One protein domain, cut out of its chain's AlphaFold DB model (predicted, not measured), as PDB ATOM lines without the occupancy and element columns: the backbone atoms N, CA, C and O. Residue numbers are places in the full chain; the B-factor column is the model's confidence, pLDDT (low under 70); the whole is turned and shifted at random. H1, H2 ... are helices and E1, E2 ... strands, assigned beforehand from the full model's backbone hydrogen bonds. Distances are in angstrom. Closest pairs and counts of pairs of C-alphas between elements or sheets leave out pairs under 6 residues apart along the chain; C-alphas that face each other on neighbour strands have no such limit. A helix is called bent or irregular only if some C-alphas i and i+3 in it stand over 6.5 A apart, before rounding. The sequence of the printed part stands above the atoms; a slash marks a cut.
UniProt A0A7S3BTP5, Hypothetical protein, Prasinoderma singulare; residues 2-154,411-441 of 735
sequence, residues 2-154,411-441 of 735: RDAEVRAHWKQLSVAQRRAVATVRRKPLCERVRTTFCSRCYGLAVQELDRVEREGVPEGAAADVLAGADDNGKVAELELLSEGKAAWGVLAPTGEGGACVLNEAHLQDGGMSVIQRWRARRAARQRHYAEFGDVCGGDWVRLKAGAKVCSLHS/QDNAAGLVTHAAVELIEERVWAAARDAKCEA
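Overview. This is residues 2 to 154 and 411 to 441 of the 735 residues of the protein "Hypothetical protein" of Prasinoderma singulare (UniProt A0A7S3BTP5). Look first for one long helix, H9, running through the middle of the domain, with shorter helices packed on it, mostly crossing it: the helical hairpin of H3 and H4 on one side, H8 on the other, and H1 and H2 toward its last residues. The small strand hairpin of E1 and E2 packs on H2 and H9, and a second one, E3 and E4, lies at one end of the longest span, with the last residue of H9 at the other. The printed part has 184 residues, with nine named helices and four named strands in the order H1 H2 H3 H4 H5 H6 E1 E2 H7 H8 E3 E4 H9; each sheet has two antiparallel strands, and the class is mostly helix. The whole is compact, with a radius of gyration of the C-alphas of 16.6 A and spans of 54 by 38 by 37 A.

Arrangement. Begin with the hairpin of E1, residues 91 to 93, and E2, residues 100 to 102, antiparallel at 146 degrees; N 92 and O 101 are 2.8 A apart, within hydrogen-bond range. From E2 go to H9, residues 411 to 441, the hub, which touches six other helices; the closest C-alphas of E2 and H9 are those of Cys 100 and Ala 422, 7.6 A apart. H2, residues 15 to 22, touches residues 426 to 433 of H9 alone, closest at the C-alphas of Ala 22 and Ile 426, 5.0 A, opposite ways at a steep tilt of 69 degrees, only just short of about perpendicular. H1, residues 2 to 12, touches residues 430 to 434 of H9 alone, about perpendicular at 84 degrees, with the C-alphas of Val 6 and Ala 434 closest at 5.6 A. H3, residues 26 to 36, touches H9 at 71 degrees, only just about perpendicular, with the C-alphas of Leu 29 and Ala 422 closest at 6.1 A. H3 forms a helical hairpin with H4, residues 39 to 55, at a shallow tilt of 27 degrees, opposite ways; their closest C-alphas are Arg 34 and Tyr 42, 5.7 A. H4 touches H9 too, about perpendicular at 84 degrees, closest at the C-alphas of Ala 45 and Ala 414, 4.9 A. H6, residues 84 to 90, touches H9 the same way at a shallow tilt of 18 degrees, with the C-alphas of Gly 84 and Ala 415 closest at 5.1 A. H8, residues 113 to 132, touches H9 with its residues 115 to 122 alone, opposite ways at a steep tilt of 43 degrees; the C-alphas of Ile 115 and Glu 427 are closest, 6.9 A. H5, residues 77 to 80, touches H8, closest at the C-alphas of Leu 80 and Arg 125, 5.9 A. H7, residues 104 to 108, touches H2, closest at the C-alphas of Val 15 and Leu 107, 5.9 A. E3, residues 140 to 142, and E4, residues 148 to 150, form an antiparallel hairpin at 138 degrees, with N 149 and O 141 2.9 A apart, within hydrogen-bond range; E3 and H9 are apart. Every O i to N i+4 pair is within hydrogen-bond range in H1, H2, H3 and H7, against 12 of 13 in H4, 14 of 16 in H8, 25 of 27 in H9 and 0 of 3 in H6, which has 1 of 4 O i to N i+3 pairs within range; H5 is too short for an O i to N i+4 pair.

Along the chain. Find C-alpha 411 at (15.140, -50.216, -55.601); from there H9 runs 45.8 A to C-alpha 441 at (41.474, -21.284, -31.839). H9 and H6 are irregular: C-alphas 412 and 415 are 7.2 A apart, and C-alphas 87 and 90 are 7.0 A apart. H1 begins at C-alpha 2, (35.167, -35.853, -28.667). H8 is 27.8 A long and H4 24.1 A.

Size, cuts and confidence. The C-alphas of Lys 144 and Ala 441 are the farthest apart, 54.1 A. Residues 155 to 410 are not printed, and C-alphas 154 and 411 are 15.6 A apart across that cut. The link from H4 to H5, residues 56 to 76, is long. The mean pLDDT of the printed part is 76.1, and low stretches include residues 58 to 87 and 129 to 148.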
ATOM      1  N   ARG A   2      35.232 -36.410 -27.293       66.81
ATOM      2  CA  ARG A   2      35.167 -35.853 -28.667       66.81
ATOM      3  C   ARG A   2      33.758 -35.492 -29.186       66.81
ATOM      4  O   ARG A   2      33.551 -34.356 -29.594       66.81
ATOM      5  N   ASP A   3      32.758 -36.372 -29.058       76.31
ATOM      6  CA  ASP A   3      31.356 -36.064 -29.430       76.31
ATOM      7  C   ASP A   3      30.710 -34.921 -28.607       76.31
ATOM      8  O   ASP A   3      29.657 -34.404 -28.978       76.31
ATOM      9  N   ALA A   4      31.281 -34.516 -27.469       80.69
ATOM     10  CA  ALA A   4      30.839 -33.323 -26.742       80.69
ATOM     11  C   ALA A   4      31.446 -32.040 -27.333       80.69
ATOM     12  O   ALA A   4      30.729 -31.051 -27.455       80.69
ATOM     13  N   GLU A   5      32.711 -32.068 -27.769       81.81
ATOM     14  CA  GLU A   5      33.357 -30.935 -28.450       81.81
ATOM     15  C   GLU A   5      32.645 -30.603 -29.770       81.81
ATOM     16  O   GLU A   5      32.291 -29.450 -30.011       81.81
ATOM     17  N   VAL A   6      32.338 -31.618 -30.587       86.38
ATOM     18  CA  VAL A   6      31.621 -31.423 -31.859       86.38
ATOM     19  C   VAL A   6      30.214 -30.869 -31.638       86.38
ATOM     20  O   VAL A   6      29.810 -29.934 -32.326       86.38
ATOM     21  N   ARG A   7      29.471 -31.383 -30.648       86.31
ATOM     22  CA  ARG A   7      28.143 -30.843 -30.305       86.31
ATOM     23  C   ARG A   7      28.224 -29.422 -29.740       86.31
ATOM     24  O   ARG A   7      27.323 -28.631 -30.003       86.31
ATOM     25  N   ALA A   8      29.281 -29.065 -29.008       87.31
ATOM     26  CA  ALA A   8      29.502 -27.689 -28.562       87.31
ATOM     27  C   ALA A   8      29.752 -26.746 -29.753       87.31
ATOM     28  O   ALA A   8      29.085 -25.717 -29.859       87.31
ATOM     29  N   HIS A   9      30.618 -27.137 -30.693       89.25
ATOM     30  CA  HIS A   9      30.861 -26.387 -31.928       89.25
ATOM     31  C   HIS A   9      29.584 -26.244 -32.777       89.25
ATOM     32  O   HIS A   9      29.206 -25.135 -33.145       89.25
ATOM     33  N   TRP A  10      28.848 -27.336 -33.019       90.12
ATOM     34  CA  TRP A  10      27.592 -27.307 -33.784       90.12
ATOM     35  C   TRP A  10      26.543 -26.362 -33.175       90.12
ATOM     36  O   TRP A  10      25.855 -25.645 -33.904       90.12
ATOM     37  N   LYS A  11      26.453 -26.296 -31.837       89.75
ATOM     38  CA  LYS A  11      25.578 -25.341 -31.138       89.75
ATOM     39  C   LYS A  11      25.976 -23.885 -31.376       89.75
ATOM     40  O   LYS A  11      25.078 -23.064 -31.536       89.75
ATOM     41  N   GLN A  12      27.275 -23.583 -31.428       90.69
ATOM     42  CA  GLN A  12      27.800 -22.236 -31.698       90.69
ATOM     43  C   GLN A  12      27.550 -21.777 -33.144       90.69
ATOM     44  O   GLN A  12      27.409 -20.579 -33.386       90.69
ATOM     45  N   LEU A  13      27.468 -22.703 -34.106       91.56
ATOM     46  CA  LEU A  13      27.134 -22.374 -35.492       91.56
ATOM     47  C   LEU A  13      25.681 -21.891 -35.623       91.56
ATOM     48  O   LEU A  13      24.743 -22.550 -35.165       91.56
ATOM     49  N   SER A  14      25.488 -20.782 -36.342       92.25
ATOM     50  CA  SER A  14      24.171 -20.346 -36.822       92.25
ATOM     51  C   SER A  14      23.587 -21.334 -37.840       92.25
ATOM     52  O   SER A  14      24.325 -22.063 -38.503       92.25
ATOM     53  N   VAL A  15      22.264 -21.318 -38.043       90.00
ATOM     54  CA  VAL A  15      21.573 -22.198 -39.013       90.00
ATOM     55  C   VAL A  15      22.168 -22.086 -40.427       90.00
ATOM     56  O   VAL A  15      22.336 -23.097 -41.107       90.00
ATOM     57  N   ALA A  16      22.584 -20.888 -40.854       90.88
ATOM     58  CA  ALA A  16      23.245 -20.681 -42.145       90.88
ATOM     59  C   ALA A  16      24.626 -21.366 -42.227       90.88
ATOM     60  O   ALA A  16      24.944 -21.993 -43.240       90.88
ATOM     61  N   GLN A  17      25.428 -21.305 -41.158       92.12
ATOM     62  CA  GLN A  17      26.716 -22.004 -41.080       92.12
ATOM     63  C   GLN A  17      26.524 -23.525 -40.990       92.12
ATOM     64  O   GLN A  17      27.178 -24.258 -41.728       92.12
ATOM     65  N   ARG A  18      25.581 -24.000 -40.164       92.69
ATOM     66  CA  ARG A  18      25.182 -25.417 -40.089       92.69
ATOM     67  C   ARG A  18      24.798 -25.958 -41.463       92.69
ATOM     68  O   ARG A  18      25.294 -27.010 -41.860       92.69
ATOM     69  N   ARG A  19      23.991 -25.207 -42.225       91.81
ATOM     70  CA  ARG A  19      23.613 -25.547 -43.604       91.81
ATOM     71  C   ARG A  19      24.843 -25.623 -44.512       91.81
ATOM     72  O   ARG A  19      25.028 -26.630 -45.179       91.81
ATOM     73  N   ALA A  20      25.728 -24.623 -44.491       92.12
ATOM     74  CA  ALA A  20      26.949 -24.621 -45.309       92.12
ATOM     75  C   ALA A  20      27.903 -25.799 -45.004       92.12
ATOM     76  O   ALA A  20      28.493 -26.373 -45.925       92.12
ATOM     77  N   VAL A  21      28.026 -26.201 -43.733       92.19
ATOM     78  CA  VAL A  21      28.770 -27.407 -43.341       92.19
ATOM     79  C   VAL A  21      28.045 -28.667 -43.827       92.19
ATOM     80  O   VAL A  21      28.662 -29.493 -44.496       92.19
ATOM     81  N   ALA A  22      26.737 -28.791 -43.593       91.62
ATOM     82  CA  ALA A  22      25.952 -29.976 -43.939       91.62
ATOM     83  C   ALA A  22      25.580 -30.119 -45.434       91.62
ATOM     84  O   ALA A  22      25.074 -31.167 -45.823       91.62
ATOM     85  N   THR A  23      25.815 -29.129 -46.302       92.69
ATOM     86  CA  THR A  23      25.558 -29.298 -47.745       92.69
ATOM     87  C   THR A  23      26.551 -30.283 -48.370       92.69
ATOM     88  O   THR A  23      27.743 -29.993 -48.517       92.69
ATOM     89  N   VAL A  24      26.039 -31.428 -48.818       92.88
ATOM     90  CA  VAL A  24      26.751 -32.446 -49.597       92.88
ATOM     91  C   VAL A  24      26.401 -32.272 -51.073       92.88
ATOM     92  O   VAL A  24      25.238 -32.276 -51.458       92.88
ATOM     93  N   ARG A  25      27.415 -32.133 -51.932       92.44
ATOM     94  CA  ARG A  25      27.231 -32.032 -53.392       92.44
ATOM     95  C   ARG A  25      27.070 -33.417 -54.031       92.44
ATOM     96  O   ARG A  25      27.691 -34.372 -53.566       92.44
ATOM     97  N   ARG A  26      26.367 -33.509 -55.170       92.19
ATOM     98  CA  ARG A  26      26.157 -34.771 -55.912       92.19
ATOM     99  C   ARG A  26      27.444 -35.560 -56.171       92.19
ATOM    100  O   ARG A  26      27.470 -36.767 -55.981       92.19
ATOM    101  N   LYS A  27      28.542 -34.896 -56.559       92.62
ATOM    102  CA  LYS A  27      29.809 -35.579 -56.899       92.62
ATOM    103  C   LYS A  27      30.401 -36.424 -55.749       92.62
ATOM    104  O   LYS A  27      30.609 -37.611 -55.983       92.62
ATOM    105  N   PRO A  28      30.711 -35.880 -54.550       93.25
ATOM    106  CA  PRO A  28      31.188 -36.702 -53.436       93.25
ATOM    107  C   PRO A  28      30.150 -37.726 -52.955       93.25
ATOM    108  O   PRO A  28      30.550 -38.813 -52.555       93.25
ATOM    109  N   LEU A  29      28.846 -37.431 -53.056       91.94
ATOM    110  CA  LEU A  29      27.783 -38.385 -52.723       91.94
ATOM    111  C   LEU A  29      27.798 -39.610 -53.649       91.94
ATOM    112  O   LEU A  29      27.924 -40.735 -53.172       91.94
ATOM    113  N   CYS A  30      27.766 -39.400 -54.967       92.25
ATOM    114  CA  CYS A  30      27.895 -40.476 -55.947       92.25
ATOM    115  C   CYS A  30      29.210 -41.248 -55.767       92.25
ATOM    116  O   CYS A  30      29.202 -42.470 -55.849       92.25
ATOM    117  N   GLU A  31      30.327 -40.572 -55.478       93.25
ATOM    118  CA  GLU A  31      31.606 -41.251 -55.235       93.25
ATOM    119  C   GLU A  31      31.559 -42.140 -53.981       93.25
ATOM    120  O   GLU A  31      31.980 -43.293 -54.055       93.25
ATOM    121  N   ARG A  32      30.971 -41.669 -52.869       89.56
ATOM    122  CA  ARG A  32      30.761 -42.480 -51.654       89.56
ATOM    123  C   ARG A  32      29.882 -43.697 -51.938       89.56
ATOM    124  O   ARG A  32      30.247 -44.813 -51.574       89.56
ATOM    125  N   VAL A  33      28.765 -43.512 -52.641       88.44
ATOM    126  CA  VAL A  33      27.888 -44.620 -53.053       88.44
ATOM    127  C   VAL A  33      28.651 -45.620 -53.938       88.44
ATOM    128  O   VAL A  33      28.530 -46.824 -53.734       88.44
ATOM    129  N   ARG A  34      29.490 -45.142 -54.868       88.56
ATOM    130  CA  ARG A  34      30.293 -45.961 -55.799       88.56
ATOM    131  C   ARG A  34      31.400 -46.765 -55.107       88.56
ATOM    132  O   ARG A  34      31.807 -47.803 -55.626       88.56
ATOM    133  N   THR A  35      31.922 -46.282 -53.980       85.50
ATOM    134  CA  THR A  35      32.919 -47.007 -53.175       85.50
ATOM    135  C   THR A  35      32.291 -47.996 -52.197       85.50
ATOM    136  O   THR A  35      32.879 -49.048 -51.954       85.50
ATOM    137  N   THR A  36      31.110 -47.676 -51.658       80.12
ATOM    138  CA  THR A  36      30.462 -48.451 -50.585       80.12
ATOM    139  C   THR A  36      29.481 -49.509 -51.103       80.12
ATOM    140  O   THR A  36      29.318 -50.540 -50.459       80.12
ATOM    141  N   PHE A  37      28.858 -49.306 -52.270       81.69
ATOM    142  CA  PHE A  37      27.808 -50.182 -52.805       81.69
ATOM    143  C   PHE A  37      28.112 -50.659 -54.233       81.69
ATOM    144  O   PHE A  37      28.874 -50.034 -54.972       81.69
ATOM    145  N   CYS A  38      27.540 -51.803 -54.630       85.12
ATOM    146  CA  CYS A  38      27.852 -52.432 -55.918       85.12
ATOM    147  C   CYS A  38      27.373 -51.602 -57.117       85.12
ATOM    148  O   CYS A  38      26.516 -50.736 -56.976       85.12
ATOM    149  N   SER A  39      27.886 -51.888 -58.319       86.69
ATOM    150  CA  SER A  39      27.539 -51.138 -59.540       86.69
ATOM    151  C   SER A  39      26.029 -51.077 -59.818       86.69
ATOM    152  O   SER A  39      25.554 -50.068 -60.337       86.69
ATOM    153  N   ARG A  40      25.280 -52.117 -59.425       87.81
ATOM    154  CA  ARG A  40      23.816 -52.196 -59.531       87.81
ATOM    155  C   ARG A  40      23.126 -51.287 -58.501       87.81
ATOM    156  O   ARG A  40      22.407 -50.378 -58.902       87.81
ATOM    157  N   CYS A  41      23.459 -51.410 -57.208       86.06
ATOM    158  CA  CYS A  41      22.986 -50.486 -56.161       86.06
ATOM    159  C   CYS A  41      23.362 -49.016 -56.452       86.06
ATOM    160  O   CYS A  41      22.567 -48.118 -56.198       86.06
ATOM    161  N   TYR A  42      24.551 -48.762 -57.010       89.94
ATOM    162  CA  TYR A  42      24.993 -47.432 -57.440       89.94
ATOM    163  C   TYR A  42      24.120 -46.880 -58.575       89.94
ATOM    164  O   TYR A  42      23.712 -45.726 -58.507       89.94
ATOM    165  N   GLY A  43      23.794 -47.693 -59.587       91.94
ATOM    166  CA  GLY A  43      22.883 -47.292 -60.662       91.94
ATOM    167  C   GLY A  43      21.515 -46.862 -60.131       91.94
ATOM    168  O   GLY A  43      21.035 -45.785 -60.480       91.94
ATOM    169  N   LEU A  44      20.937 -47.650 -59.220       90.50
ATOM    170  CA  LEU A  44      19.652 -47.352 -58.582       90.50
ATOM    171  C   LEU A  44      19.712 -46.103 -57.689       90.50
ATOM    172  O   LEU A  44      18.840 -45.244 -57.769       90.50
ATOM    173  N   ALA A  45      20.776 -45.936 -56.903       89.06
ATOM    174  CA  ALA A  45      20.995 -44.740 -56.087       89.06
ATOM    175  C   ALA A  45      21.184 -43.458 -56.930       89.06
ATOM    176  O   ALA A  45      20.797 -42.373 -56.497       89.06
ATOM    177  N   VAL A  46      21.748 -43.564 -58.139       91.50
ATOM    178  CA  VAL A  46      21.828 -42.443 -59.091       91.50
ATOM    179  C   VAL A  46      20.456 -42.137 -59.702       91.50
ATOM    180  O   VAL A  46      20.081 -40.970 -59.740       91.50
ATOM    181  N   GLN A  47      19.682 -43.155 -60.096       91.56
ATOM    182  CA  GLN A  47      18.304 -42.978 -60.583       91.56
ATOM    183  C   GLN A  47      17.390 -42.343 -59.523       91.56
ATOM    184  O   GLN A  47      16.566 -41.493 -59.853       91.56
ATOM    185  N   GLU A  48      17.563 -42.716 -58.255       87.38
ATOM    186  CA  GLU A  48      16.847 -42.145 -57.111       87.38
ATOM    187  C   GLU A  48      17.189 -40.662 -56.891       87.38
ATOM    188  O   GLU A  48      16.290 -39.846 -56.691       87.38
ATOM    189  N   LEU A  49      18.470 -40.286 -57.004       87.69
ATOM    190  CA  LEU A  49      18.889 -38.877 -57.005       87.69
ATOM    191  C   LEU A  49      18.270 -38.110 -58.184       87.69
ATOM    192  O   LEU A  49      17.671 -37.057 -57.978       87.69
ATOM    193  N   ASP A  50      18.331 -38.665 -59.398       88.94
ATOM    194  CA  ASP A  50      17.722 -38.063 -60.591       88.94
ATOM    195  C   ASP A  50      16.188 -37.957 -60.494       88.94
ATOM    196  O   ASP A  50      15.600 -37.075 -61.122       88.94
ATOM    197  N   ARG A  51      15.526 -38.836 -59.726       87.94
ATOM    198  CA  ARG A  51      14.095 -38.735 -59.400       87.94
ATOM    199  C   ARG A  51      13.838 -37.557 -58.467       87.94
ATOM    200  O   ARG A  51      13.037 -36.692 -58.803       87.94
ATOM    201  N   VAL A  52      14.541 -37.482 -57.338       84.19
ATOM    202  CA  VAL A  52      14.328 -36.426 -56.331       84.19
ATOM    203  C   VAL A  52      14.736 -35.036 -56.835       84.19
ATOM    204  O   VAL A  52      14.115 -34.045 -56.460       84.19
ATOM    205  N   GLU A  53      15.698 -34.939 -57.758       84.69
ATOM    206  CA  GLU A  53      16.017 -33.692 -58.473       84.69
ATOM    207  C   GLU A  53      14.898 -33.215 -59.424       84.69
ATOM    208  O   GLU A  53      14.827 -32.024 -59.724       84.69
ATOM    209  N   ARG A  54      14.034 -34.120 -59.904       84.62
ATOM    210  CA  ARG A  54      12.995 -33.856 -60.919       84.62
ATOM    211  C   ARG A  54      11.595 -33.696 -60.329       84.62
ATOM    212  O   ARG A  54      10.838 -32.833 -60.759       84.62
ATOM    213  N   GLU A  55      11.254 -34.568 -59.389       84.19
ATOM    214  CA  GLU A  55       9.917 -34.736 -58.805       84.19
ATOM    215  C   GLU A  55       9.849 -34.232 -57.353       84.19
ATOM    216  O   GLU A  55       8.764 -34.117 -56.790       84.19
ATOM    217  N   GLY A  56      10.999 -33.897 -56.756       77.06
ATOM    218  CA  GLY A  56      11.115 -33.549 -55.344       77.06
ATOM    219  C   GLY A  56      11.153 -34.774 -54.425       77.06
ATOM    220  O   GLY A  56      11.215 -35.925 -54.859       77.06
ATOM    221  N   VAL A  57      11.134 -34.514 -53.118       74.50
ATOM    222  CA  VAL A  57      10.963 -35.558 -52.099       74.50
ATOM    223  C   VAL A  57       9.466 -35.898 -52.003       74.50
ATOM    224  O   VAL A  57       8.663 -34.970 -51.897       74.50
ATOM    225  N   PRO A  58       9.063 -37.184 -52.035       66.12
ATOM    226  CA  PRO A  58       7.651 -37.566 -52.043       66.12
ATOM    227  C   PRO A  58       6.907 -37.151 -50.765       66.12
ATOM    228  O   PRO A  58       7.439 -37.235 -49.655       66.12
ATOM    229  N   GLU A  59       5.635 -36.774 -50.915       55.62
ATOM    230  CA  GLU A  59       4.749 -36.496 -49.781       55.62
ATOM    231  C   GLU A  59       4.671 -37.700 -48.823       55.62
ATOM    232  O   GLU A  59       4.694 -38.863 -49.236       55.62
ATOM    233  N   GLY A  60       4.619 -37.413 -47.520       56.03
ATOM    234  CA  GLY A  60       4.721 -38.417 -46.455       56.03
ATOM    235  C   GLY A  60       6.150 -38.711 -45.976       56.03
ATOM    236  O   GLY A  60       6.307 -39.221 -44.871       56.03
ATOM    237  N   ALA A  61       7.198 -38.307 -46.709       57.12
ATOM    238  CA  ALA A  61       8.586 -38.435 -46.242       57.12
ATOM    239  C   ALA A  61       8.878 -37.668 -44.935       57.12
ATOM    240  O   ALA A  61       9.831 -37.988 -44.239       57.12
ATOM    241  N   ALA A  62       8.063 -36.665 -44.589       43.75
ATOM    242  CA  ALA A  62       8.252 -35.796 -43.425       43.75
ATOM    243  C   ALA A  62       7.986 -36.458 -42.053       43.75
ATOM    244  O   ALA A  62       8.152 -35.800 -41.026       43.75
ATOM    245  N   ALA A  63       7.577 -37.729 -42.003       49.78
ATOM    246  CA  ALA A  63       7.557 -38.488 -40.755       49.78
ATOM    247  C   ALA A  63       9.001 -38.767 -40.292       49.78
ATOM    248  O   ALA A  63       9.765 -39.397 -41.023       49.78
ATOM    249  N   ASP A  64       9.388 -38.323 -39.088       52.03
ATOM    250  CA  ASP A  64      10.730 -38.600 -38.551       52.03
ATOM    251  C   ASP A  64      10.877 -40.095 -38.235       52.03
ATOM    252  O   ASP A  64      10.532 -40.569 -37.154       52.03
ATOM    253  N   VAL A  65      11.430 -40.843 -39.189       52.28
ATOM    254  CA  VAL A  65      11.674 -42.292 -39.099       52.28
ATOM    255  C   VAL A  65      12.719 -42.683 -38.049       52.28
ATOM    256  O   VAL A  65      13.083 -43.854 -37.944       52.28
ATOM    257  N   LEU A  66      13.263 -41.708 -37.323       51.91
ATOM    258  CA  LEU A  66      14.145 -41.895 -36.180       51.91
ATOM    259  C   LEU A  66      13.374 -41.783 -34.844       51.91
ATOM    260  O   LEU A  66      14.009 -41.701 -33.792       51.91
ATOM    261  N   ALA A  67      12.036 -41.730 -34.869       48.66
ATOM    262  CA  ALA A  67      11.185 -41.629 -33.681       48.66
ATOM    263  C   ALA A  67      10.996 -42.958 -32.921       48.66
ATOM    264  O   ALA A  67      10.749 -42.916 -31.719       48.66
ATOM    265  N   GLY A  68      11.127 -44.121 -33.575       44.72
ATOM    266  CA  GLY A  68      11.056 -45.440 -32.929       44.72
ATOM    267  C   GLY A  68      12.382 -45.957 -32.359       44.72
ATOM    268  O   GLY A  68      12.414 -47.052 -31.798       44.72
ATOM    269  N   ALA A  69      13.467 -45.182 -32.463       47.41
ATOM    270  CA  ALA A  69      14.729 -45.478 -31.795       47.41
ATOM    271  C   ALA A  69      14.645 -45.082 -30.311       47.41
ATOM    272  O   ALA A  69      14.621 -43.892 -29.999       47.41
ATOM    273  N   ASP A  70      14.617 -46.065 -29.407       48.09
ATOM    274  CA  ASP A  70      14.650 -45.800 -27.963       48.09
ATOM    275  C   ASP A  70      16.019 -45.258 -27.500       48.09
ATOM    276  O   ASP A  70      17.029 -45.370 -28.203       48.09
ATOM    277  N   ASP A  71      16.082 -44.700 -26.285       45.09
ATOM    278  CA  ASP A  71      17.335 -44.188 -25.697       45.09
ATOM    279  C   ASP A  71      18.413 -45.283 -25.497       45.09
ATOM    280  O   ASP A  71      19.581 -44.970 -25.259       45.09
ATOM    281  N   ASN A  72      18.052 -46.567 -25.637       45.78
ATOM    282  CA  ASN A  72      18.973 -47.710 -25.609       45.78
ATOM    283  C   ASN A  72      19.497 -48.103 -27.007       45.78
ATOM    284  O   ASN A  72      20.311 -49.023 -27.125       45.78
ATOM    285  N   GLY A  73      19.048 -47.442 -28.078       48.69
ATOM    286  CA  GLY A  73      19.474 -47.708 -29.452       48.69
ATOM    287  C   GLY A  73      18.844 -48.949 -30.099       48.69
ATOM    288  O   GLY A  73      19.379 -49.446 -31.098       48.69
ATOM    289  N   LYS A  74      17.719 -49.456 -29.578       47.97
ATOM    290  CA  LYS A  74      16.865 -50.395 -30.316       47.97
ATOM    291  C   LYS A  74      16.060 -49.621 -31.356       47.97
ATOM    292  O   LYS A  74      15.105 -48.928 -31.033       47.97
ATOM    293  N   VAL A  75      16.446 -49.788 -32.616       53.38
ATOM    294  CA  VAL A  75      15.623 -49.436 -33.780       53.38
ATOM    295  C   VAL A  75      14.753 -50.644 -34.120       53.38
ATOM    296  O   VAL A  75      15.260 -51.769 -34.116       53.38
ATOM    297  N   ALA A  76      13.469 -50.438 -34.414       52.94
ATOM    298  CA  ALA A  76      12.589 -51.533 -34.817       52.94
ATOM    299  C   ALA A  76      12.999 -52.108 -36.188       52.94
ATOM    300  O   ALA A  76      13.422 -51.373 -37.079       52.94
ATOM    301  N   GLU A  77      12.821 -53.414 -36.392       46.50
ATOM    302  CA  GLU A  77      13.145 -54.097 -37.659       46.50
ATOM    303  C   GLU A  77      12.436 -53.438 -38.863       46.50
ATOM    304  O   GLU A  77      13.054 -53.139 -39.887       46.50
ATOM    305  N   LEU A  78      11.164 -53.069 -38.669       42.44
ATOM    306  CA  LEU A  78      10.341 -52.325 -39.629       42.44
ATOM    307  C   LEU A  78      10.905 -50.933 -39.986       42.44
ATOM    308  O   LEU A  78      10.676 -50.437 -41.086       42.44
ATOM    309  N   GLU A  79      11.653 -50.295 -39.079       48.41
ATOM    310  CA  GLU A  79      12.309 -49.007 -39.333       48.41
ATOM    311  C   GLU A  79      13.657 -49.170 -40.055       48.41
ATOM    312  O   GLU A  79      14.038 -48.311 -40.851       48.41
ATOM    313  N   LEU A  80      14.400 -50.261 -39.844       51.09
ATOM    314  CA  LEU A  80      15.675 -50.492 -40.548       51.09
ATOM    315  C   LEU A  80      15.484 -50.601 -42.067       51.09
ATOM    316  O   LEU A  80      16.304 -50.078 -42.840       51.09
ATOM    317  N   LEU A  81      14.364 -51.223 -42.439       47.66
ATOM    318  CA  LEU A  81      13.837 -51.410 -43.789       47.66
ATOM    319  C   LEU A  81      12.912 -50.271 -44.257       47.66
ATOM    320  O   LEU A  81      12.326 -50.389 -45.331       47.66
ATOM    321  N   SER A  82      12.751 -49.197 -43.470       49.53
ATOM    322  CA  SER A  82      11.712 -48.177 -43.673       49.53
ATOM    323  C   SER A  82      11.606 -47.709 -45.125       49.53
ATOM    324  O   SER A  82      12.566 -47.131 -45.649       49.53
ATOM    325  N   GLU A  83      10.431 -47.941 -45.717       50.62
ATOM    326  CA  GLU A  83      10.087 -47.725 -47.127       50.62
ATOM    327  C   GLU A  83      10.757 -46.474 -47.708       50.62
ATOM    328  O   GLU A  83      10.662 -45.396 -47.121       50.62
ATOM    329  N   GLY A  84      11.412 -46.586 -48.872       53.44
ATOM    330  CA  GLY A  84      12.380 -45.592 -49.366       53.44
ATOM    331  C   GLY A  84      11.910 -44.127 -49.431       53.44
ATOM    332  O   GLY A  84      12.738 -43.221 -49.394       53.44
ATOM    333  N   LYS A  85      10.597 -43.865 -49.444       52.59
ATOM    334  CA  LYS A  85      10.023 -42.517 -49.268       52.59
ATOM    335  C   LYS A  85      10.435 -41.884 -47.933       52.59
ATOM    336  O   LYS A  85      10.850 -40.732 -47.905       52.59
ATOM    337  N   ALA A  86      10.346 -42.644 -46.844       59.25
ATOM    338  CA  ALA A  86      10.607 -42.191 -45.483       59.25
ATOM    339  C   ALA A  86      12.096 -41.876 -45.251       59.25
ATOM    340  O   ALA A  86      12.422 -40.945 -44.520       59.25
ATOM    341  N   ALA A  87      13.011 -42.592 -45.918       65.44
ATOM    342  CA  ALA A  87      14.454 -42.367 -45.787       65.44
ATOM    343  C   ALA A  87      14.857 -40.900 -46.040       65.44
ATOM    344  O   ALA A  87      15.698 -40.361 -45.321       65.44
ATOM    345  N   TRP A  88      14.202 -40.231 -46.994       72.50
ATOM    346  CA  TRP A  88      14.442 -38.823 -47.310       72.50
ATOM    347  C   TRP A  88      14.004 -37.832 -46.228       72.50
ATOM    348  O   TRP A  88      14.412 -36.679 -46.300       72.50
ATOM    349  N   GLY A  89      13.245 -38.241 -45.206       72.62
ATOM    350  CA  GLY A  89      12.716 -37.337 -44.178       72.62
ATOM    351  C   GLY A  89      13.769 -36.478 -43.477       72.62
ATOM    352  O   GLY A  89      13.470 -35.370 -43.045       72.62
ATOM    353  N   VAL A  90      15.022 -36.937 -43.434       78.25
ATOM    354  CA  VAL A  90      16.156 -36.233 -42.817       78.25
ATOM    355  C   VAL A  90      16.835 -35.213 -43.747       78.25
ATOM    356  O   VAL A  90      17.534 -34.320 -43.258       78.25
ATOM    357  N   LEU A  91      16.640 -35.303 -45.067       84.56
ATOM    358  CA  LEU A  91      17.391 -34.544 -46.070       84.56
ATOM    359  C   LEU A  91      16.491 -33.700 -46.981       84.56
ATOM    360  O   LEU A  91      15.497 -34.170 -47.520       84.56
ATOM    361  N   ALA A  92      16.913 -32.465 -47.238       85.31
ATOM    362  CA  ALA A  92      16.339 -31.603 -48.262       85.31
ATOM    363  C   ALA A  92      17.278 -31.528 -49.487       85.31
ATOM    364  O   ALA A  92      18.477 -31.274 -49.314       85.31
ATOM    365  N   PRO A  93      16.780 -31.699 -50.729       85.12
ATOM    366  CA  PRO A  93      17.529 -31.321 -51.925       85.12
ATOM    367  C   PRO A  93      17.663 -29.792 -51.983       85.12
ATOM    368  O   PRO A  93      16.720 -29.068 -51.669       85.12
ATOM    369  N   THR A  94      18.820 -29.269 -52.396       81.69
ATOM    370  CA  THR A  94      19.056 -27.809 -52.437       81.69
ATOM    371  C   THR A  94      18.644 -27.155 -53.760       81.69
ATOM    372  O   THR A  94      18.883 -25.965 -53.947       81.69
ATOM    373  N   GLY A  95      18.107 -27.925 -54.713       70.44
ATOM    374  CA  GLY A  95      17.839 -27.495 -56.094       70.44
ATOM    375  C   GLY A  95      19.089 -27.357 -56.982       70.44
ATOM    376  O   GLY A  95      18.975 -27.318 -58.203       70.44
ATOM    377  N   GLU A  96      20.295 -27.337 -56.406       72.19
ATOM    378  CA  GLU A  96      21.554 -27.175 -57.145       72.19
ATOM    379  C   GLU A  96      22.176 -28.528 -57.535       72.19
ATOM    380  O   GLU A  96      23.036 -29.058 -56.828       72.19
ATOM    381  N   GLY A  97      21.764 -29.085 -58.680       71.75
ATOM    382  CA  GLY A  97      22.462 -30.193 -59.362       71.75
ATOM    383  C   GLY A  97      22.760 -31.410 -58.476       71.75
ATOM    384  O   GLY A  97      23.906 -31.871 -58.421       71.75
ATOM    385  N   GLY A  98      21.752 -31.865 -57.728       73.94
ATOM    386  CA  GLY A  98      21.816 -33.025 -56.834       73.94
ATOM    387  C   GLY A  98      22.597 -32.828 -55.542       73.94
ATOM    388  O   GLY A  98      23.033 -33.803 -54.927       73.94
ATOM    389  N   ALA A  99      22.835 -31.585 -55.127       85.19
ATOM    390  CA  ALA A  99      23.242 -31.322 -53.757       85.19
ATOM    391  C   ALA A  99      22.060 -31.505 -52.782       85.19
ATOM    392  O   ALA A  99      20.912 -31.174 -53.084       85.19
ATOM    393  N   CYS A 100      22.358 -32.034 -51.598       88.81
ATOM    394  CA  CYS A 100      21.418 -32.226 -50.498       88.81
ATOM    395  C   CYS A 100      22.030 -31.742 -49.178       88.81
ATOM    396  O   CYS A 100      23.244 -31.563 -49.059       88.81
ATOM    397  N   VAL A 101      21.181 -31.491 -48.188       90.38
ATOM    398  CA  VAL A 101      21.548 -30.993 -46.857       90.38
ATOM    399  C   VAL A 101      20.562 -31.548 -45.825       90.38
ATOM    400  O   VAL A 101      19.503 -32.039 -46.208       90.38
ATOM    401  N   LEU A 102      20.875 -31.482 -44.528       88.12
ATOM    402  CA  LEU A 102      19.881 -31.753 -43.479       88.12
ATOM    403  C   LEU A 102      18.632 -30.875 -43.673       88.12
ATOM    404  O   LEU A 102      18.748 -29.710 -44.062       88.12
ATOM    405  N   ASN A 103      17.452 -31.423 -43.376       86.75
ATOM    406  CA  ASN A 103      16.207 -30.655 -43.369       86.75
ATOM    407  C   ASN A 103      16.266 -29.494 -42.349       86.75
ATOM    408  O   ASN A 103      17.113 -29.459 -41.453       86.75
ATOM    409  N   GLU A 104      15.341 -28.541 -42.460       85.12
ATOM    410  CA  GLU A 104      15.376 -27.334 -41.627       85.12
ATOM    411  C   GLU A 104      15.195 -27.618 -40.123       85.12
ATOM    412  O   GLU A 104      15.885 -27.013 -39.306       85.12
ATOM    413  N   ALA A 105      14.360 -28.589 -39.740       83.44
ATOM    414  CA  ALA A 105      14.178 -28.976 -38.339       83.44
ATOM    415  C   ALA A 105      15.468 -29.550 -37.716       83.44
ATOM    416  O   ALA A 105      15.824 -29.219 -36.586       83.44
ATOM    417  N   HIS A 106      16.219 -30.361 -38.464       84.25
ATOM    418  CA  HIS A 106      17.495 -30.931 -38.028       84.25
ATOM    419  C   HIS A 106      18.671 -29.947 -38.122       84.25
ATOM    420  O   HIS A 106      19.659 -30.115 -37.409       84.25
ATOM    421  N   LEU A 107      18.585 -28.910 -38.962       86.88
ATOM    422  CA  LEU A 107      19.513 -27.774 -38.915       86.88
ATOM    423  C   LEU A 107      19.258 -26.891 -37.688       86.88
ATOM    424  O   LEU A 107      20.208 -26.360 -37.105       86.88
ATOM    425  N   GLN A 108      17.998 -26.739 -37.275       83.81
ATOM    426  CA  GLN A 108      17.627 -26.013 -36.061       83.81
ATOM    427  C   GLN A 108      17.987 -26.801 -34.787       83.81
ATOM    428  O   GLN A 108      18.474 -26.187 -33.831       83.81
ATOM    429  N   ASP A 109      17.894 -28.139 -34.797       78.00
ATOM    430  CA  ASP A 109      18.400 -29.000 -33.714       78.00
ATOM    431  C   ASP A 109      19.904 -28.780 -33.441       78.00
ATOM    432  O   ASP A 109      20.798 -29.203 -34.180       78.00
ATOM    433  N   GLY A 110      20.196 -28.145 -32.303       66.75
ATOM    434  CA  GLY A 110      21.556 -27.992 -31.790       66.75
ATOM    435  C   GLY A 110      22.131 -29.267 -31.156       66.75
ATOM    436  O   GLY A 110      23.287 -29.266 -30.744       66.75
ATOM    437  N   GLY A 111      21.360 -30.345 -31.015       63.78
ATOM    438  CA  GLY A 111      21.792 -31.595 -30.389       63.78
ATOM    439  C   GLY A 111      22.671 -32.489 -31.268       63.78
ATOM    440  O   GLY A 111      23.431 -33.290 -30.725       63.78
ATOM    441  N   MET A 112      22.589 -32.355 -32.599       76.88
ATOM    442  CA  MET A 112      23.007 -33.381 -33.575       76.88
ATOM    443  C   MET A 112      22.329 -34.747 -33.368       76.88
ATOM    444  O   MET A 112      22.878 -35.784 -33.756       76.88
ATOM    445  N   SER A 113      21.126 -34.761 -32.782       78.06
ATOM    446  CA  SER A 113      20.387 -35.993 -32.464       78.06
ATOM    447  C   SER A 113      20.200 -36.874 -33.701       78.06
ATOM    448  O   SER A 113      20.365 -38.090 -33.646       78.06
ATOM    449  N   VAL A 114      19.944 -36.245 -34.849       78.75
ATOM    450  CA  VAL A 114      19.783 -36.891 -36.153       78.75
ATOM    451  C   VAL A 114      20.996 -37.746 -36.544       78.75
ATOM    452  O   VAL A 114      20.824 -38.901 -36.921       78.75
ATOM    453  N   ILE A 115      22.224 -37.236 -36.384       80.69
ATOM    454  CA  ILE A 115      23.450 -37.957 -36.763       80.69
ATOM    455  C   ILE A 115      23.683 -39.126 -35.800       80.69
ATOM    456  O   ILE A 115      23.988 -40.236 -36.232       80.69
ATOM    457  N   GLN A 116      23.460 -38.915 -34.501       79.44
ATOM    458  CA  GLN A 116      23.609 -39.966 -33.489       79.44
ATOM    459  C   GLN A 116      22.600 -41.111 -33.702       79.44
ATOM    460  O   GLN A 116      22.995 -42.280 -33.709       79.44
ATOM    461  N   ARG A 117      21.330 -40.788 -33.988       76.75
ATOM    462  CA  ARG A 117      20.296 -41.774 -34.350       76.75
ATOM    463  C   ARG A 117      20.637 -42.504 -35.662       76.75
ATOM    464  O   ARG A 117      20.454 -43.718 -35.738       76.75
ATOM    465  N   TRP A 118      21.235 -41.834 -36.654       75.88
ATOM    466  CA  TRP A 118      21.737 -42.491 -37.874       75.88
ATOM    467  C   TRP A 118      22.934 -43.422 -37.640       75.88
ATOM    468  O   TRP A 118      22.962 -44.502 -38.233       75.88
ATOM    469  N   ARG A 119      23.885 -43.086 -36.753       76.44
ATOM    470  CA  ARG A 119      24.966 -44.012 -36.348       76.44
ATOM    471  C   ARG A 119      24.399 -45.296 -35.728       76.44
ATOM    472  O   ARG A 119      24.820 -46.392 -36.098       76.44
ATOM    473  N   ALA A 120      23.412 -45.173 -34.836       73.69
ATOM    474  CA  ALA A 120      22.727 -46.324 -34.243       73.69
ATOM    475  C   ALA A 120      21.978 -47.150 -35.309       73.69
ATOM    476  O   ALA A 120      22.158 -48.368 -35.392       73.69
ATOM    477  N   ARG A 121      21.221 -46.486 -36.201       72.62
ATOM    478  CA  ARG A 121      20.512 -47.128 -37.323       72.62
ATOM    479  C   ARG A 121      21.463 -47.854 -38.276       72.62
ATOM    480  O   ARG A 121      21.132 -48.945 -38.725       72.62
ATOM    481  N   ARG A 122      22.661 -47.317 -38.541       73.06
ATOM    482  CA  ARG A 122      23.727 -48.000 -39.300       73.06
ATOM    483  C   ARG A 122      24.162 -49.293 -38.615       73.06
ATOM    484  O   ARG A 122      24.165 -50.336 -39.259       73.06
ATOM    485  N   ALA A 123      24.510 -49.241 -37.329       70.38
ATOM    486  CA  ALA A 123      24.975 -50.415 -36.586       70.38
ATOM    487  C   ALA A 123      23.878 -51.488 -36.420       70.38
ATOM    488  O   ALA A 123      24.165 -52.679 -36.317       70.38
ATOM    489  N   ALA A 124      22.605 -51.089 -36.404       71.12
ATOM    490  CA  ALA A 124      21.472 -52.006 -36.481       71.12
ATOM    491  C   ALA A 124      21.276 -52.572 -37.905       71.12
ATOM    492  O   ALA A 124      21.186 -53.786 -38.063       71.12
ATOM    493  N   ARG A 125      21.347 -51.742 -38.956       70.19
ATOM    494  CA  ARG A 125      21.283 -52.174 -40.366       70.19
ATOM    495  C   ARG A 125      22.414 -53.134 -40.750       70.19
ATOM    496  O   ARG A 125      22.181 -54.056 -41.519       70.19
ATOM    497  N   GLN A 126      23.619 -52.960 -40.206       67.50
ATOM    498  CA  GLN A 126      24.746 -53.882 -40.411       67.50
ATOM    499  C   GLN A 126      24.541 -55.246 -39.729       67.50
ATOM    500  O   GLN A 126      25.073 -56.241 -40.214       67.50
ATOM    501  N   ARG A 127      23.750 -55.313 -38.647       68.44
ATOM    502  CA  ARG A 127      23.333 -56.582 -38.022       68.44
ATOM    503  C   ARG A 127      22.218 -57.251 -38.828       68.44
ATOM    504  O   ARG A 127      22.388 -58.392 -39.232       68.44
ATOM    505  N   HIS A 128      21.167 -56.500 -39.172       70.06
ATOM    506  CA  HIS A 128      20.071 -56.951 -40.046       70.06
ATOM    507  C   HIS A 128      20.592 -57.509 -41.382       70.06
ATOM    508  O   HIS A 128      20.194 -58.585 -41.814       70.06
ATOM    509  N   TYR A 129      21.570 -56.826 -41.987       65.25
ATOM    510  CA  TYR A 129      22.305 -57.296 -43.164       65.25
ATOM    511  C   TYR A 129      22.879 -58.715 -42.994       65.25
ATOM    512  O   TYR A 129      22.725 -59.546 -43.890       65.25
ATOM    513  N   ALA A 130      23.564 -58.978 -41.877       62.75
ATOM    514  CA  ALA A 130      24.283 -60.232 -41.647       62.75
ATOM    515  C   ALA A 130      23.329 -61.417 -41.422       62.75
ATOM    516  O   ALA A 130      23.670 -62.556 -41.727       62.75
ATOM    517  N   GLU A 131      22.131 -61.130 -40.921       63.50
ATOM    518  CA  GLU A 131      21.065 -62.093 -40.666       63.50
ATOM    519  C   GLU A 131      20.262 -62.359 -41.960       63.50
ATOM    520  O   GLU A 131      20.333 -63.441 -42.560       63.50
ATOM    521  N   PHE A 132      19.588 -61.332 -42.484       65.12
ATOM    522  CA  PHE A 132      18.576 -61.473 -43.536       65.12
ATOM    523  C   PHE A 132      19.107 -61.293 -44.969       65.12
ATOM    524  O   PHE A 132      18.582 -61.910 -45.895       65.12
ATOM    525  N   GLY A 133      20.178 -60.517 -45.180       64.00
ATOM    526  CA  GLY A 133      20.784 -60.291 -46.508       64.00
ATOM    527  C   GLY A 133      19.939 -59.473 -47.501       64.00
ATOM    528  O   GLY A 133      20.298 -59.368 -48.671       64.00
ATOM    529  N   ASP A 134      18.846 -58.876 -47.034       65.31
ATOM    530  CA  ASP A 134      17.862 -58.062 -47.762       65.31
ATOM    531  C   ASP A 134      18.264 -56.574 -47.901       65.31
ATOM    532  O   ASP A 134      17.492 -55.743 -48.381       65.31
ATOM    533  N   VAL A 135      19.491 -56.208 -47.516       65.81
ATOM    534  CA  VAL A 135      20.004 -54.830 -47.585       65.81
ATOM    535  C   VAL A 135      21.348 -54.778 -48.315       65.81
ATOM    536  O   VAL A 135      22.237 -55.598 -48.099       65.81
ATOM    537  N   CYS A 136      21.543 -53.775 -49.175       66.69
ATOM    538  CA  CYS A 136      22.828 -53.542 -49.840       66.69
ATOM    539  C   CYS A 136      23.825 -52.861 -48.878       66.69
ATOM    540  O   CYS A 136      23.534 -51.781 -48.365       66.69
ATOM    541  N   GLY A 137      25.011 -53.445 -48.654       58.69
ATOM    542  CA  GLY A 137      26.067 -52.785 -47.863       58.69
ATOM    543  C   GLY A 137      27.176 -53.661 -47.269       58.69
ATOM    544  O   GLY A 137      28.175 -53.105 -46.819       58.69
ATOM    545  N   GLY A 138      27.027 -54.988 -47.260       54.19
ATOM    546  CA  GLY A 138      28.085 -55.920 -46.850       54.19
ATOM    547  C   GLY A 138      28.650 -56.769 -47.995       54.19
ATOM    548  O   GLY A 138      28.521 -56.410 -49.165       54.19
ATOM    549  N   ASP A 139      29.314 -57.858 -47.607       54.84
ATOM    550  CA  ASP A 139      30.301 -58.662 -48.339       54.84
ATOM    551  C   ASP A 139      30.219 -58.739 -49.869       54.84
ATOM    552  O   ASP A 139      29.181 -58.932 -50.509       54.84
ATOM    553  N   TRP A 140      31.412 -58.625 -50.451       59.47
ATOM    554  CA  TRP A 140      31.643 -58.410 -51.871       59.47
ATOM    555  C   TRP A 140      32.024 -59.698 -52.599       59.47
ATOM    556  O   TRP A 140      33.209 -60.038 -52.702       59.47
ATOM    557  N   VAL A 141      31.043 -60.362 -53.202       50.59
ATOM    558  CA  VAL A 141      31.307 -61.473 -54.121       50.59
ATOM    559  C   VAL A 141      31.878 -60.916 -55.429       50.59
ATOM    560  O   VAL A 141      31.333 -59.985 -56.031       50.59
ATOM    561  N   ARG A 142      32.997 -61.483 -55.898       50.94
ATOM    562  CA  ARG A 142      33.476 -61.266 -57.270       50.94
ATOM    563  C   ARG A 142      32.865 -62.338 -58.162       50.94
ATOM    564  O   ARG A 142      33.186 -63.510 -58.005       50.94
ATOM    565  N   LEU A 143      32.029 -61.943 -59.117       56.44
ATOM    566  CA  LEU A 143      31.558 -62.868 -60.149       56.44
ATOM    567  C   LEU A 143      32.715 -63.283 -61.074       56.44
ATOM    568  O   LEU A 143      33.710 -62.565 -61.194       56.44
ATOM    569  N   LYS A 144      32.547 -64.396 -61.806       46.47
ATOM    570  CA  LYS A 144      33.524 -64.918 -62.790       46.47
ATOM    571  C   LYS A 144      33.939 -63.865 -63.853       46.47
ATOM    572  O   LYS A 144      35.031 -63.946 -64.400       46.47
ATOM    573  N   ALA A 145      33.121 -62.828 -64.080       50.53
ATOM    574  CA  ALA A 145      33.405 -61.673 -64.948       50.53
ATOM    575  C   ALA A 145      34.175 -60.503 -64.275       50.53
ATOM    576  O   ALA A 145      34.267 -59.416 -64.840       50.53
ATOM    577  N   GLY A 146      34.675 -60.665 -63.045       56.12
ATOM    578  CA  GLY A 146      35.396 -59.627 -62.289       56.12
ATOM    579  C   GLY A 146      34.516 -58.532 -61.667       56.12
ATOM    580  O   GLY A 146      35.009 -57.731 -60.868       56.12
ATOM    581  N   ALA A 147      33.219 -58.504 -61.982       62.22
ATOM    582  CA  ALA A 147      32.252 -57.600 -61.372       62.22
ATOM    583  C   ALA A 147      32.115 -57.869 -59.863       62.22
ATOM    584  O   ALA A 147      31.909 -59.007 -59.439       62.22
ATOM    585  N   LYS A 148      32.204 -56.803 -59.059       68.56
ATOM    586  CA  LYS A 148      31.880 -56.828 -57.630       68.56
ATOM    587  C   LYS A 148      30.371 -56.689 -57.440       68.56
ATOM    588  O   LYS A 148      29.801 -55.663 -57.815       68.56
ATOM    589  N   VAL A 149      29.758 -57.679 -56.810       76.88
ATOM    590  CA  VAL A 149      28.327 -57.726 -56.504       76.88
ATOM    591  C   VAL A 149      28.164 -57.907 -54.990       76.88
ATOM    592  O   VAL A 149      29.000 -58.534 -54.345       76.88
ATOM    593  N   CYS A 150      27.153 -57.264 -54.407       77.81
ATOM    594  CA  CYS A 150      26.816 -57.418 -52.989       77.81
ATOM    595  C   CYS A 150      25.898 -58.628 -52.796       77.81
ATOM    596  O   CYS A 150      25.168 -58.991 -53.719       77.81
ATOM    597  N   SER A 151      25.866 -59.192 -51.590       73.88
ATOM    598  CA  SER A 151      25.039 -60.366 -51.282       73.88
ATOM    599  C   SER A 151      23.550 -60.207 -51.635       73.88
ATOM    600  O   SER A 151      23.000 -61.146 -52.188       73.88
ATOM    601  N   LEU A 152      22.914 -59.035 -51.496       79.06
ATOM    602  CA  LEU A 152      21.529 -58.811 -51.983       79.06
ATOM    603  C   LEU A 152      21.317 -59.199 -53.468       79.06
ATOM    604  O   LEU A 152      20.220 -59.572 -53.868       79.06
ATOM    605  N   HIS A 153      22.369 -59.124 -54.286       80.31
ATOM    606  CA  HIS A 153      22.368 -59.452 -55.714       80.31
ATOM    607  C   HIS A 153      23.179 -60.727 -56.054       80.31
ATOM    608  O   HIS A 153      23.422 -60.985 -57.234       80.31
ATOM    609  N   SER A 154      23.649 -61.498 -55.063       75.12
ATOM    610  CA  SER A 154      24.430 -62.734 -55.286       75.12
ATOM    611  C   SER A 154      24.218 -63.863 -54.262       75.12
ATOM    612  O   SER A 154      24.751 -64.951 -54.458       75.12
ATOM    613  N   GLN A 411      15.826 -51.466 -55.253       83.81
ATOM    614  CA  GLN A 411      15.140 -50.216 -55.601       83.81
ATOM    615  C   GLN A 411      14.503 -49.568 -54.364       83.81
ATOM    616  O   GLN A 411      14.768 -48.399 -54.089       83.81
ATOM    617  N   ASP A 412      13.759 -50.334 -53.561       78.38
ATOM    618  CA  ASP A 412      13.157 -49.866 -52.304       78.38
ATOM    619  C   ASP A 412      14.231 -49.385 -51.303       78.38
ATOM    620  O   ASP A 412      14.066 -48.361 -50.635       78.38
ATOM    621  N   ASN A 413      15.385 -50.067 -51.263       79.12
ATOM    622  CA  ASN A 413      16.553 -49.667 -50.474       79.12
ATOM    623  C   ASN A 413      17.261 -48.395 -50.992       79.12
ATOM    624  O   ASN A 413      17.979 -47.765 -50.211       79.12
ATOM    625  N   ALA A 414      17.124 -48.007 -52.269       84.94
ATOM    626  CA  ALA A 414      18.021 -47.044 -52.930       84.94
ATOM    627  C   ALA A 414      18.098 -45.684 -52.213       84.94
ATOM    628  O   ALA A 414      19.193 -45.196 -51.918       84.94
ATOM    629  N   ALA A 415      16.950 -45.116 -51.831       81.88
ATOM    630  CA  ALA A 415      16.871 -43.883 -51.041       81.88
ATOM    631  C   ALA A 415      17.535 -44.022 -49.658       81.88
ATOM    632  O   ALA A 415      18.184 -43.097 -49.163       81.88
ATOM    633  N   GLY A 416      17.442 -45.209 -49.055       78.12
ATOM    634  CA  GLY A 416      18.126 -45.570 -47.818       78.12
ATOM    635  C   GLY A 416      19.647 -45.696 -47.957       78.12
ATOM    636  O   GLY A 416      20.342 -45.506 -46.955       78.12
ATOM    637  N   LEU A 417      20.173 -45.979 -49.156       81.38
ATOM    638  CA  LEU A 417      21.614 -45.973 -49.453       81.38
ATOM    639  C   LEU A 417      22.125 -44.545 -49.685       81.38
ATOM    640  O   LEU A 417      23.150 -44.159 -49.122       81.38
ATOM    641  N   VAL A 418      21.384 -43.755 -50.474       85.56
ATOM    642  CA  VAL A 418      21.671 -42.334 -50.742       85.56
ATOM    643  C   VAL A 418      21.693 -41.541 -49.437       85.56
ATOM    644  O   VAL A 418      22.675 -40.858 -49.153       85.56
ATOM    645  N   THR A 419      20.663 -41.694 -48.601       83.12
ATOM    646  CA  THR A 419      20.564 -40.988 -47.315       83.12
ATOM    647  C   THR A 419      21.699 -41.375 -46.370       83.12
ATOM    648  O   THR A 419      22.329 -40.497 -45.787       83.12
ATOM    649  N   HIS A 420      22.030 -42.667 -46.263       81.62
ATOM    650  CA  HIS A 420      23.153 -43.124 -45.440       81.62
ATOM    651  C   HIS A 420      24.485 -42.507 -45.900       81.62
ATOM    652  O   HIS A 420      25.217 -41.948 -45.088       81.62
ATOM    653  N   ALA A 421      24.783 -42.556 -47.203       87.19
ATOM    654  CA  ALA A 421      26.002 -41.972 -47.767       87.19
ATOM    655  C   ALA A 421      26.062 -40.440 -47.604       87.19
ATOM    656  O   ALA A 421      27.139 -39.884 -47.391       87.19
ATOM    657  N   ALA A 422      24.921 -39.749 -47.670       89.56
ATOM    658  CA  ALA A 422      24.843 -38.317 -47.413       89.56
ATOM    659  C   ALA A 422      25.071 -37.989 -45.928       89.56
ATOM    660  O   ALA A 422      25.869 -37.103 -45.634       89.56
ATOM    661  N   VAL A 423      24.450 -38.716 -44.992       87.19
ATOM    662  CA  VAL A 423      24.630 -38.477 -43.548       87.19
ATOM    663  C   VAL A 423      26.051 -38.816 -43.080       87.19
ATOM    664  O   VAL A 423      26.597 -38.060 -42.280       87.19
ATOM    665  N   GLU A 424      26.708 -39.846 -43.634       86.62
ATOM    666  CA  GLU A 424      28.154 -40.066 -43.429       86.62
ATOM    667  C   GLU A 424      28.984 -38.838 -43.843       86.62
ATOM    668  O   GLU A 424      29.817 -38.354 -43.079       86.62
ATOM    669  N   LEU A 425      28.746 -38.310 -45.049       92.44
ATOM    670  CA  LEU A 425      29.482 -37.156 -45.572       92.44
ATOM    671  C   LEU A 425      29.170 -35.864 -44.801       92.44
ATOM    672  O   LEU A 425      30.045 -35.008 -44.681       92.44
ATOM    673  N   ILE A 426      27.955 -35.715 -44.264       91.94
ATOM    674  CA  ILE A 426      27.593 -34.631 -43.340       91.94
ATOM    675  C   ILE A 426      28.393 -34.775 -42.048       91.94
ATOM    676  O   ILE A 426      29.033 -33.813 -41.627       91.94
ATOM    677  N   GLU A 427      28.411 -35.966 -41.448       89.88
ATOM    678  CA  GLU A 427      29.147 -36.226 -40.214       89.88
ATOM    679  C   GLU A 427      30.647 -35.919 -40.379       89.88
ATOM    680  O   GLU A 427      31.206 -35.149 -39.597       89.88
ATOM    681  N   GLU A 428      31.288 -36.441 -41.427       91.69
ATOM    682  CA  GLU A 428      32.700 -36.181 -41.741       91.69
ATOM    683  C   GLU A 428      33.000 -34.683 -41.923       91.69
ATOM    684  O   GLU A 428      34.034 -34.189 -41.465       91.69
ATOM    685  N   ARG A 429      32.087 -33.935 -42.555       93.25
ATOM    686  CA  ARG A 429      32.221 -32.481 -42.748       93.25
ATOM    687  C   ARG A 429      32.051 -31.702 -41.446       93.25
ATOM    688  O   ARG A 429      32.752 -30.710 -41.259       93.25
ATOM    689  N   VAL A 430      31.179 -32.149 -40.541       91.06
ATOM    690  CA  VAL A 430      31.017 -31.537 -39.213       91.06
ATOM    691  C   VAL A 430      32.216 -31.843 -38.307       91.06
ATOM    692  O   VAL A 430      32.700 -30.932 -37.634       91.06
ATOM    693  N   TRP A 431      32.767 -33.063 -38.341       89.75
ATOM    694  CA  TRP A 431      34.038 -33.388 -37.674       89.75
ATOM    695  C   TRP A 431      35.189 -32.520 -38.182       89.75
ATOM    696  O   TRP A 431      35.935 -31.967 -37.374       89.75
ATOM    697  N   ALA A 432      35.324 -32.378 -39.506       92.00
ATOM    698  CA  ALA A 432      36.350 -31.535 -40.108       92.00
ATOM    699  C   ALA A 432      36.198 -30.069 -39.672       92.00
ATOM    700  O   ALA A 432      37.160 -29.495 -39.178       92.00
ATOM    701  N   ALA A 433      34.991 -29.495 -39.751       92.44
ATOM    702  CA  ALA A 433      34.731 -28.121 -39.318       92.44
ATOM    703  C   ALA A 433      35.051 -27.894 -37.827       92.44
ATOM    704  O   ALA A 433      35.723 -26.924 -37.486       92.44
ATOM    705  N   ALA A 434      34.642 -28.815 -36.944       91.38
ATOM    706  CA  ALA A 434      34.921 -28.717 -35.511       91.38
ATOM    707  C   ALA A 434      36.421 -28.850 -35.186       91.38
ATOM    708  O   ALA A 434      36.934 -28.116 -34.341       91.38
ATOM    709  N   ARG A 435      37.138 -29.752 -35.871       91.56
ATOM    710  CA  ARG A 435      38.600 -29.886 -35.758       91.56
ATOM    711  C   ARG A 435      39.307 -28.629 -36.257       91.56
ATOM    712  O   ARG A 435      40.195 -28.126 -35.580       91.56
ATOM    713  N   ASP A 436      38.923 -28.127 -37.424       91.75
ATOM    714  CA  ASP A 436      39.609 -27.012 -38.074       91.75
ATOM    715  C   ASP A 436      39.383 -25.707 -37.287       91.75
ATOM    716  O   ASP A 436      40.342 -24.985 -37.030       91.75
ATOM    717  N   ALA A 437      38.185 -25.494 -36.729       89.81
ATOM    718  CA  ALA A 437      37.925 -24.417 -35.768       89.81
ATOM    719  C   ALA A 437      38.733 -24.560 -34.457       89.81
ATOM    720  O   ALA A 437      39.172 -23.559 -33.889       89.81
ATOM    721  N   LYS A 438      38.978 -25.789 -33.975       89.19
ATOM    722  CA  LYS A 438      39.863 -26.044 -32.819       89.19
ATOM    723  C   LYS A 438      41.327 -25.720 -33.146       89.19
ATOM    724  O   LYS A 438      42.025 -25.160 -32.305       89.19
ATOM    725  N   CYS A 439      41.780 -26.012 -34.368       89.81
ATOM    726  CA  CYS A 439      43.095 -25.601 -34.865       89.81
ATOM    727  C   CYS A 439      43.225 -24.070 -34.942       89.81
ATOM    728  O   CYS A 439      44.230 -23.533 -34.488       89.81
ATOM    729  N   GLU A 440      42.221 -23.372 -35.481       92.00
ATOM    730  CA  GLU A 440      42.201 -21.904 -35.575       92.00
ATOM    731  C   GLU A 440      42.224 -21.242 -34.187       92.00
ATOM    732  O   GLU A 440      42.999 -20.313 -33.963       92.00
ATOM    733  N   ALA A 441      41.457 -21.765 -33.221       89.69
ATOM    734  CA  ALA A 441      41.474 -21.284 -31.839       89.69
ATOM    735  C   ALA A 441      42.853 -21.450 -31.170       89.69
ATOM    736  O   ALA A 441      43.360 -20.502 -30.571       89.69
TER     737      ALA A 441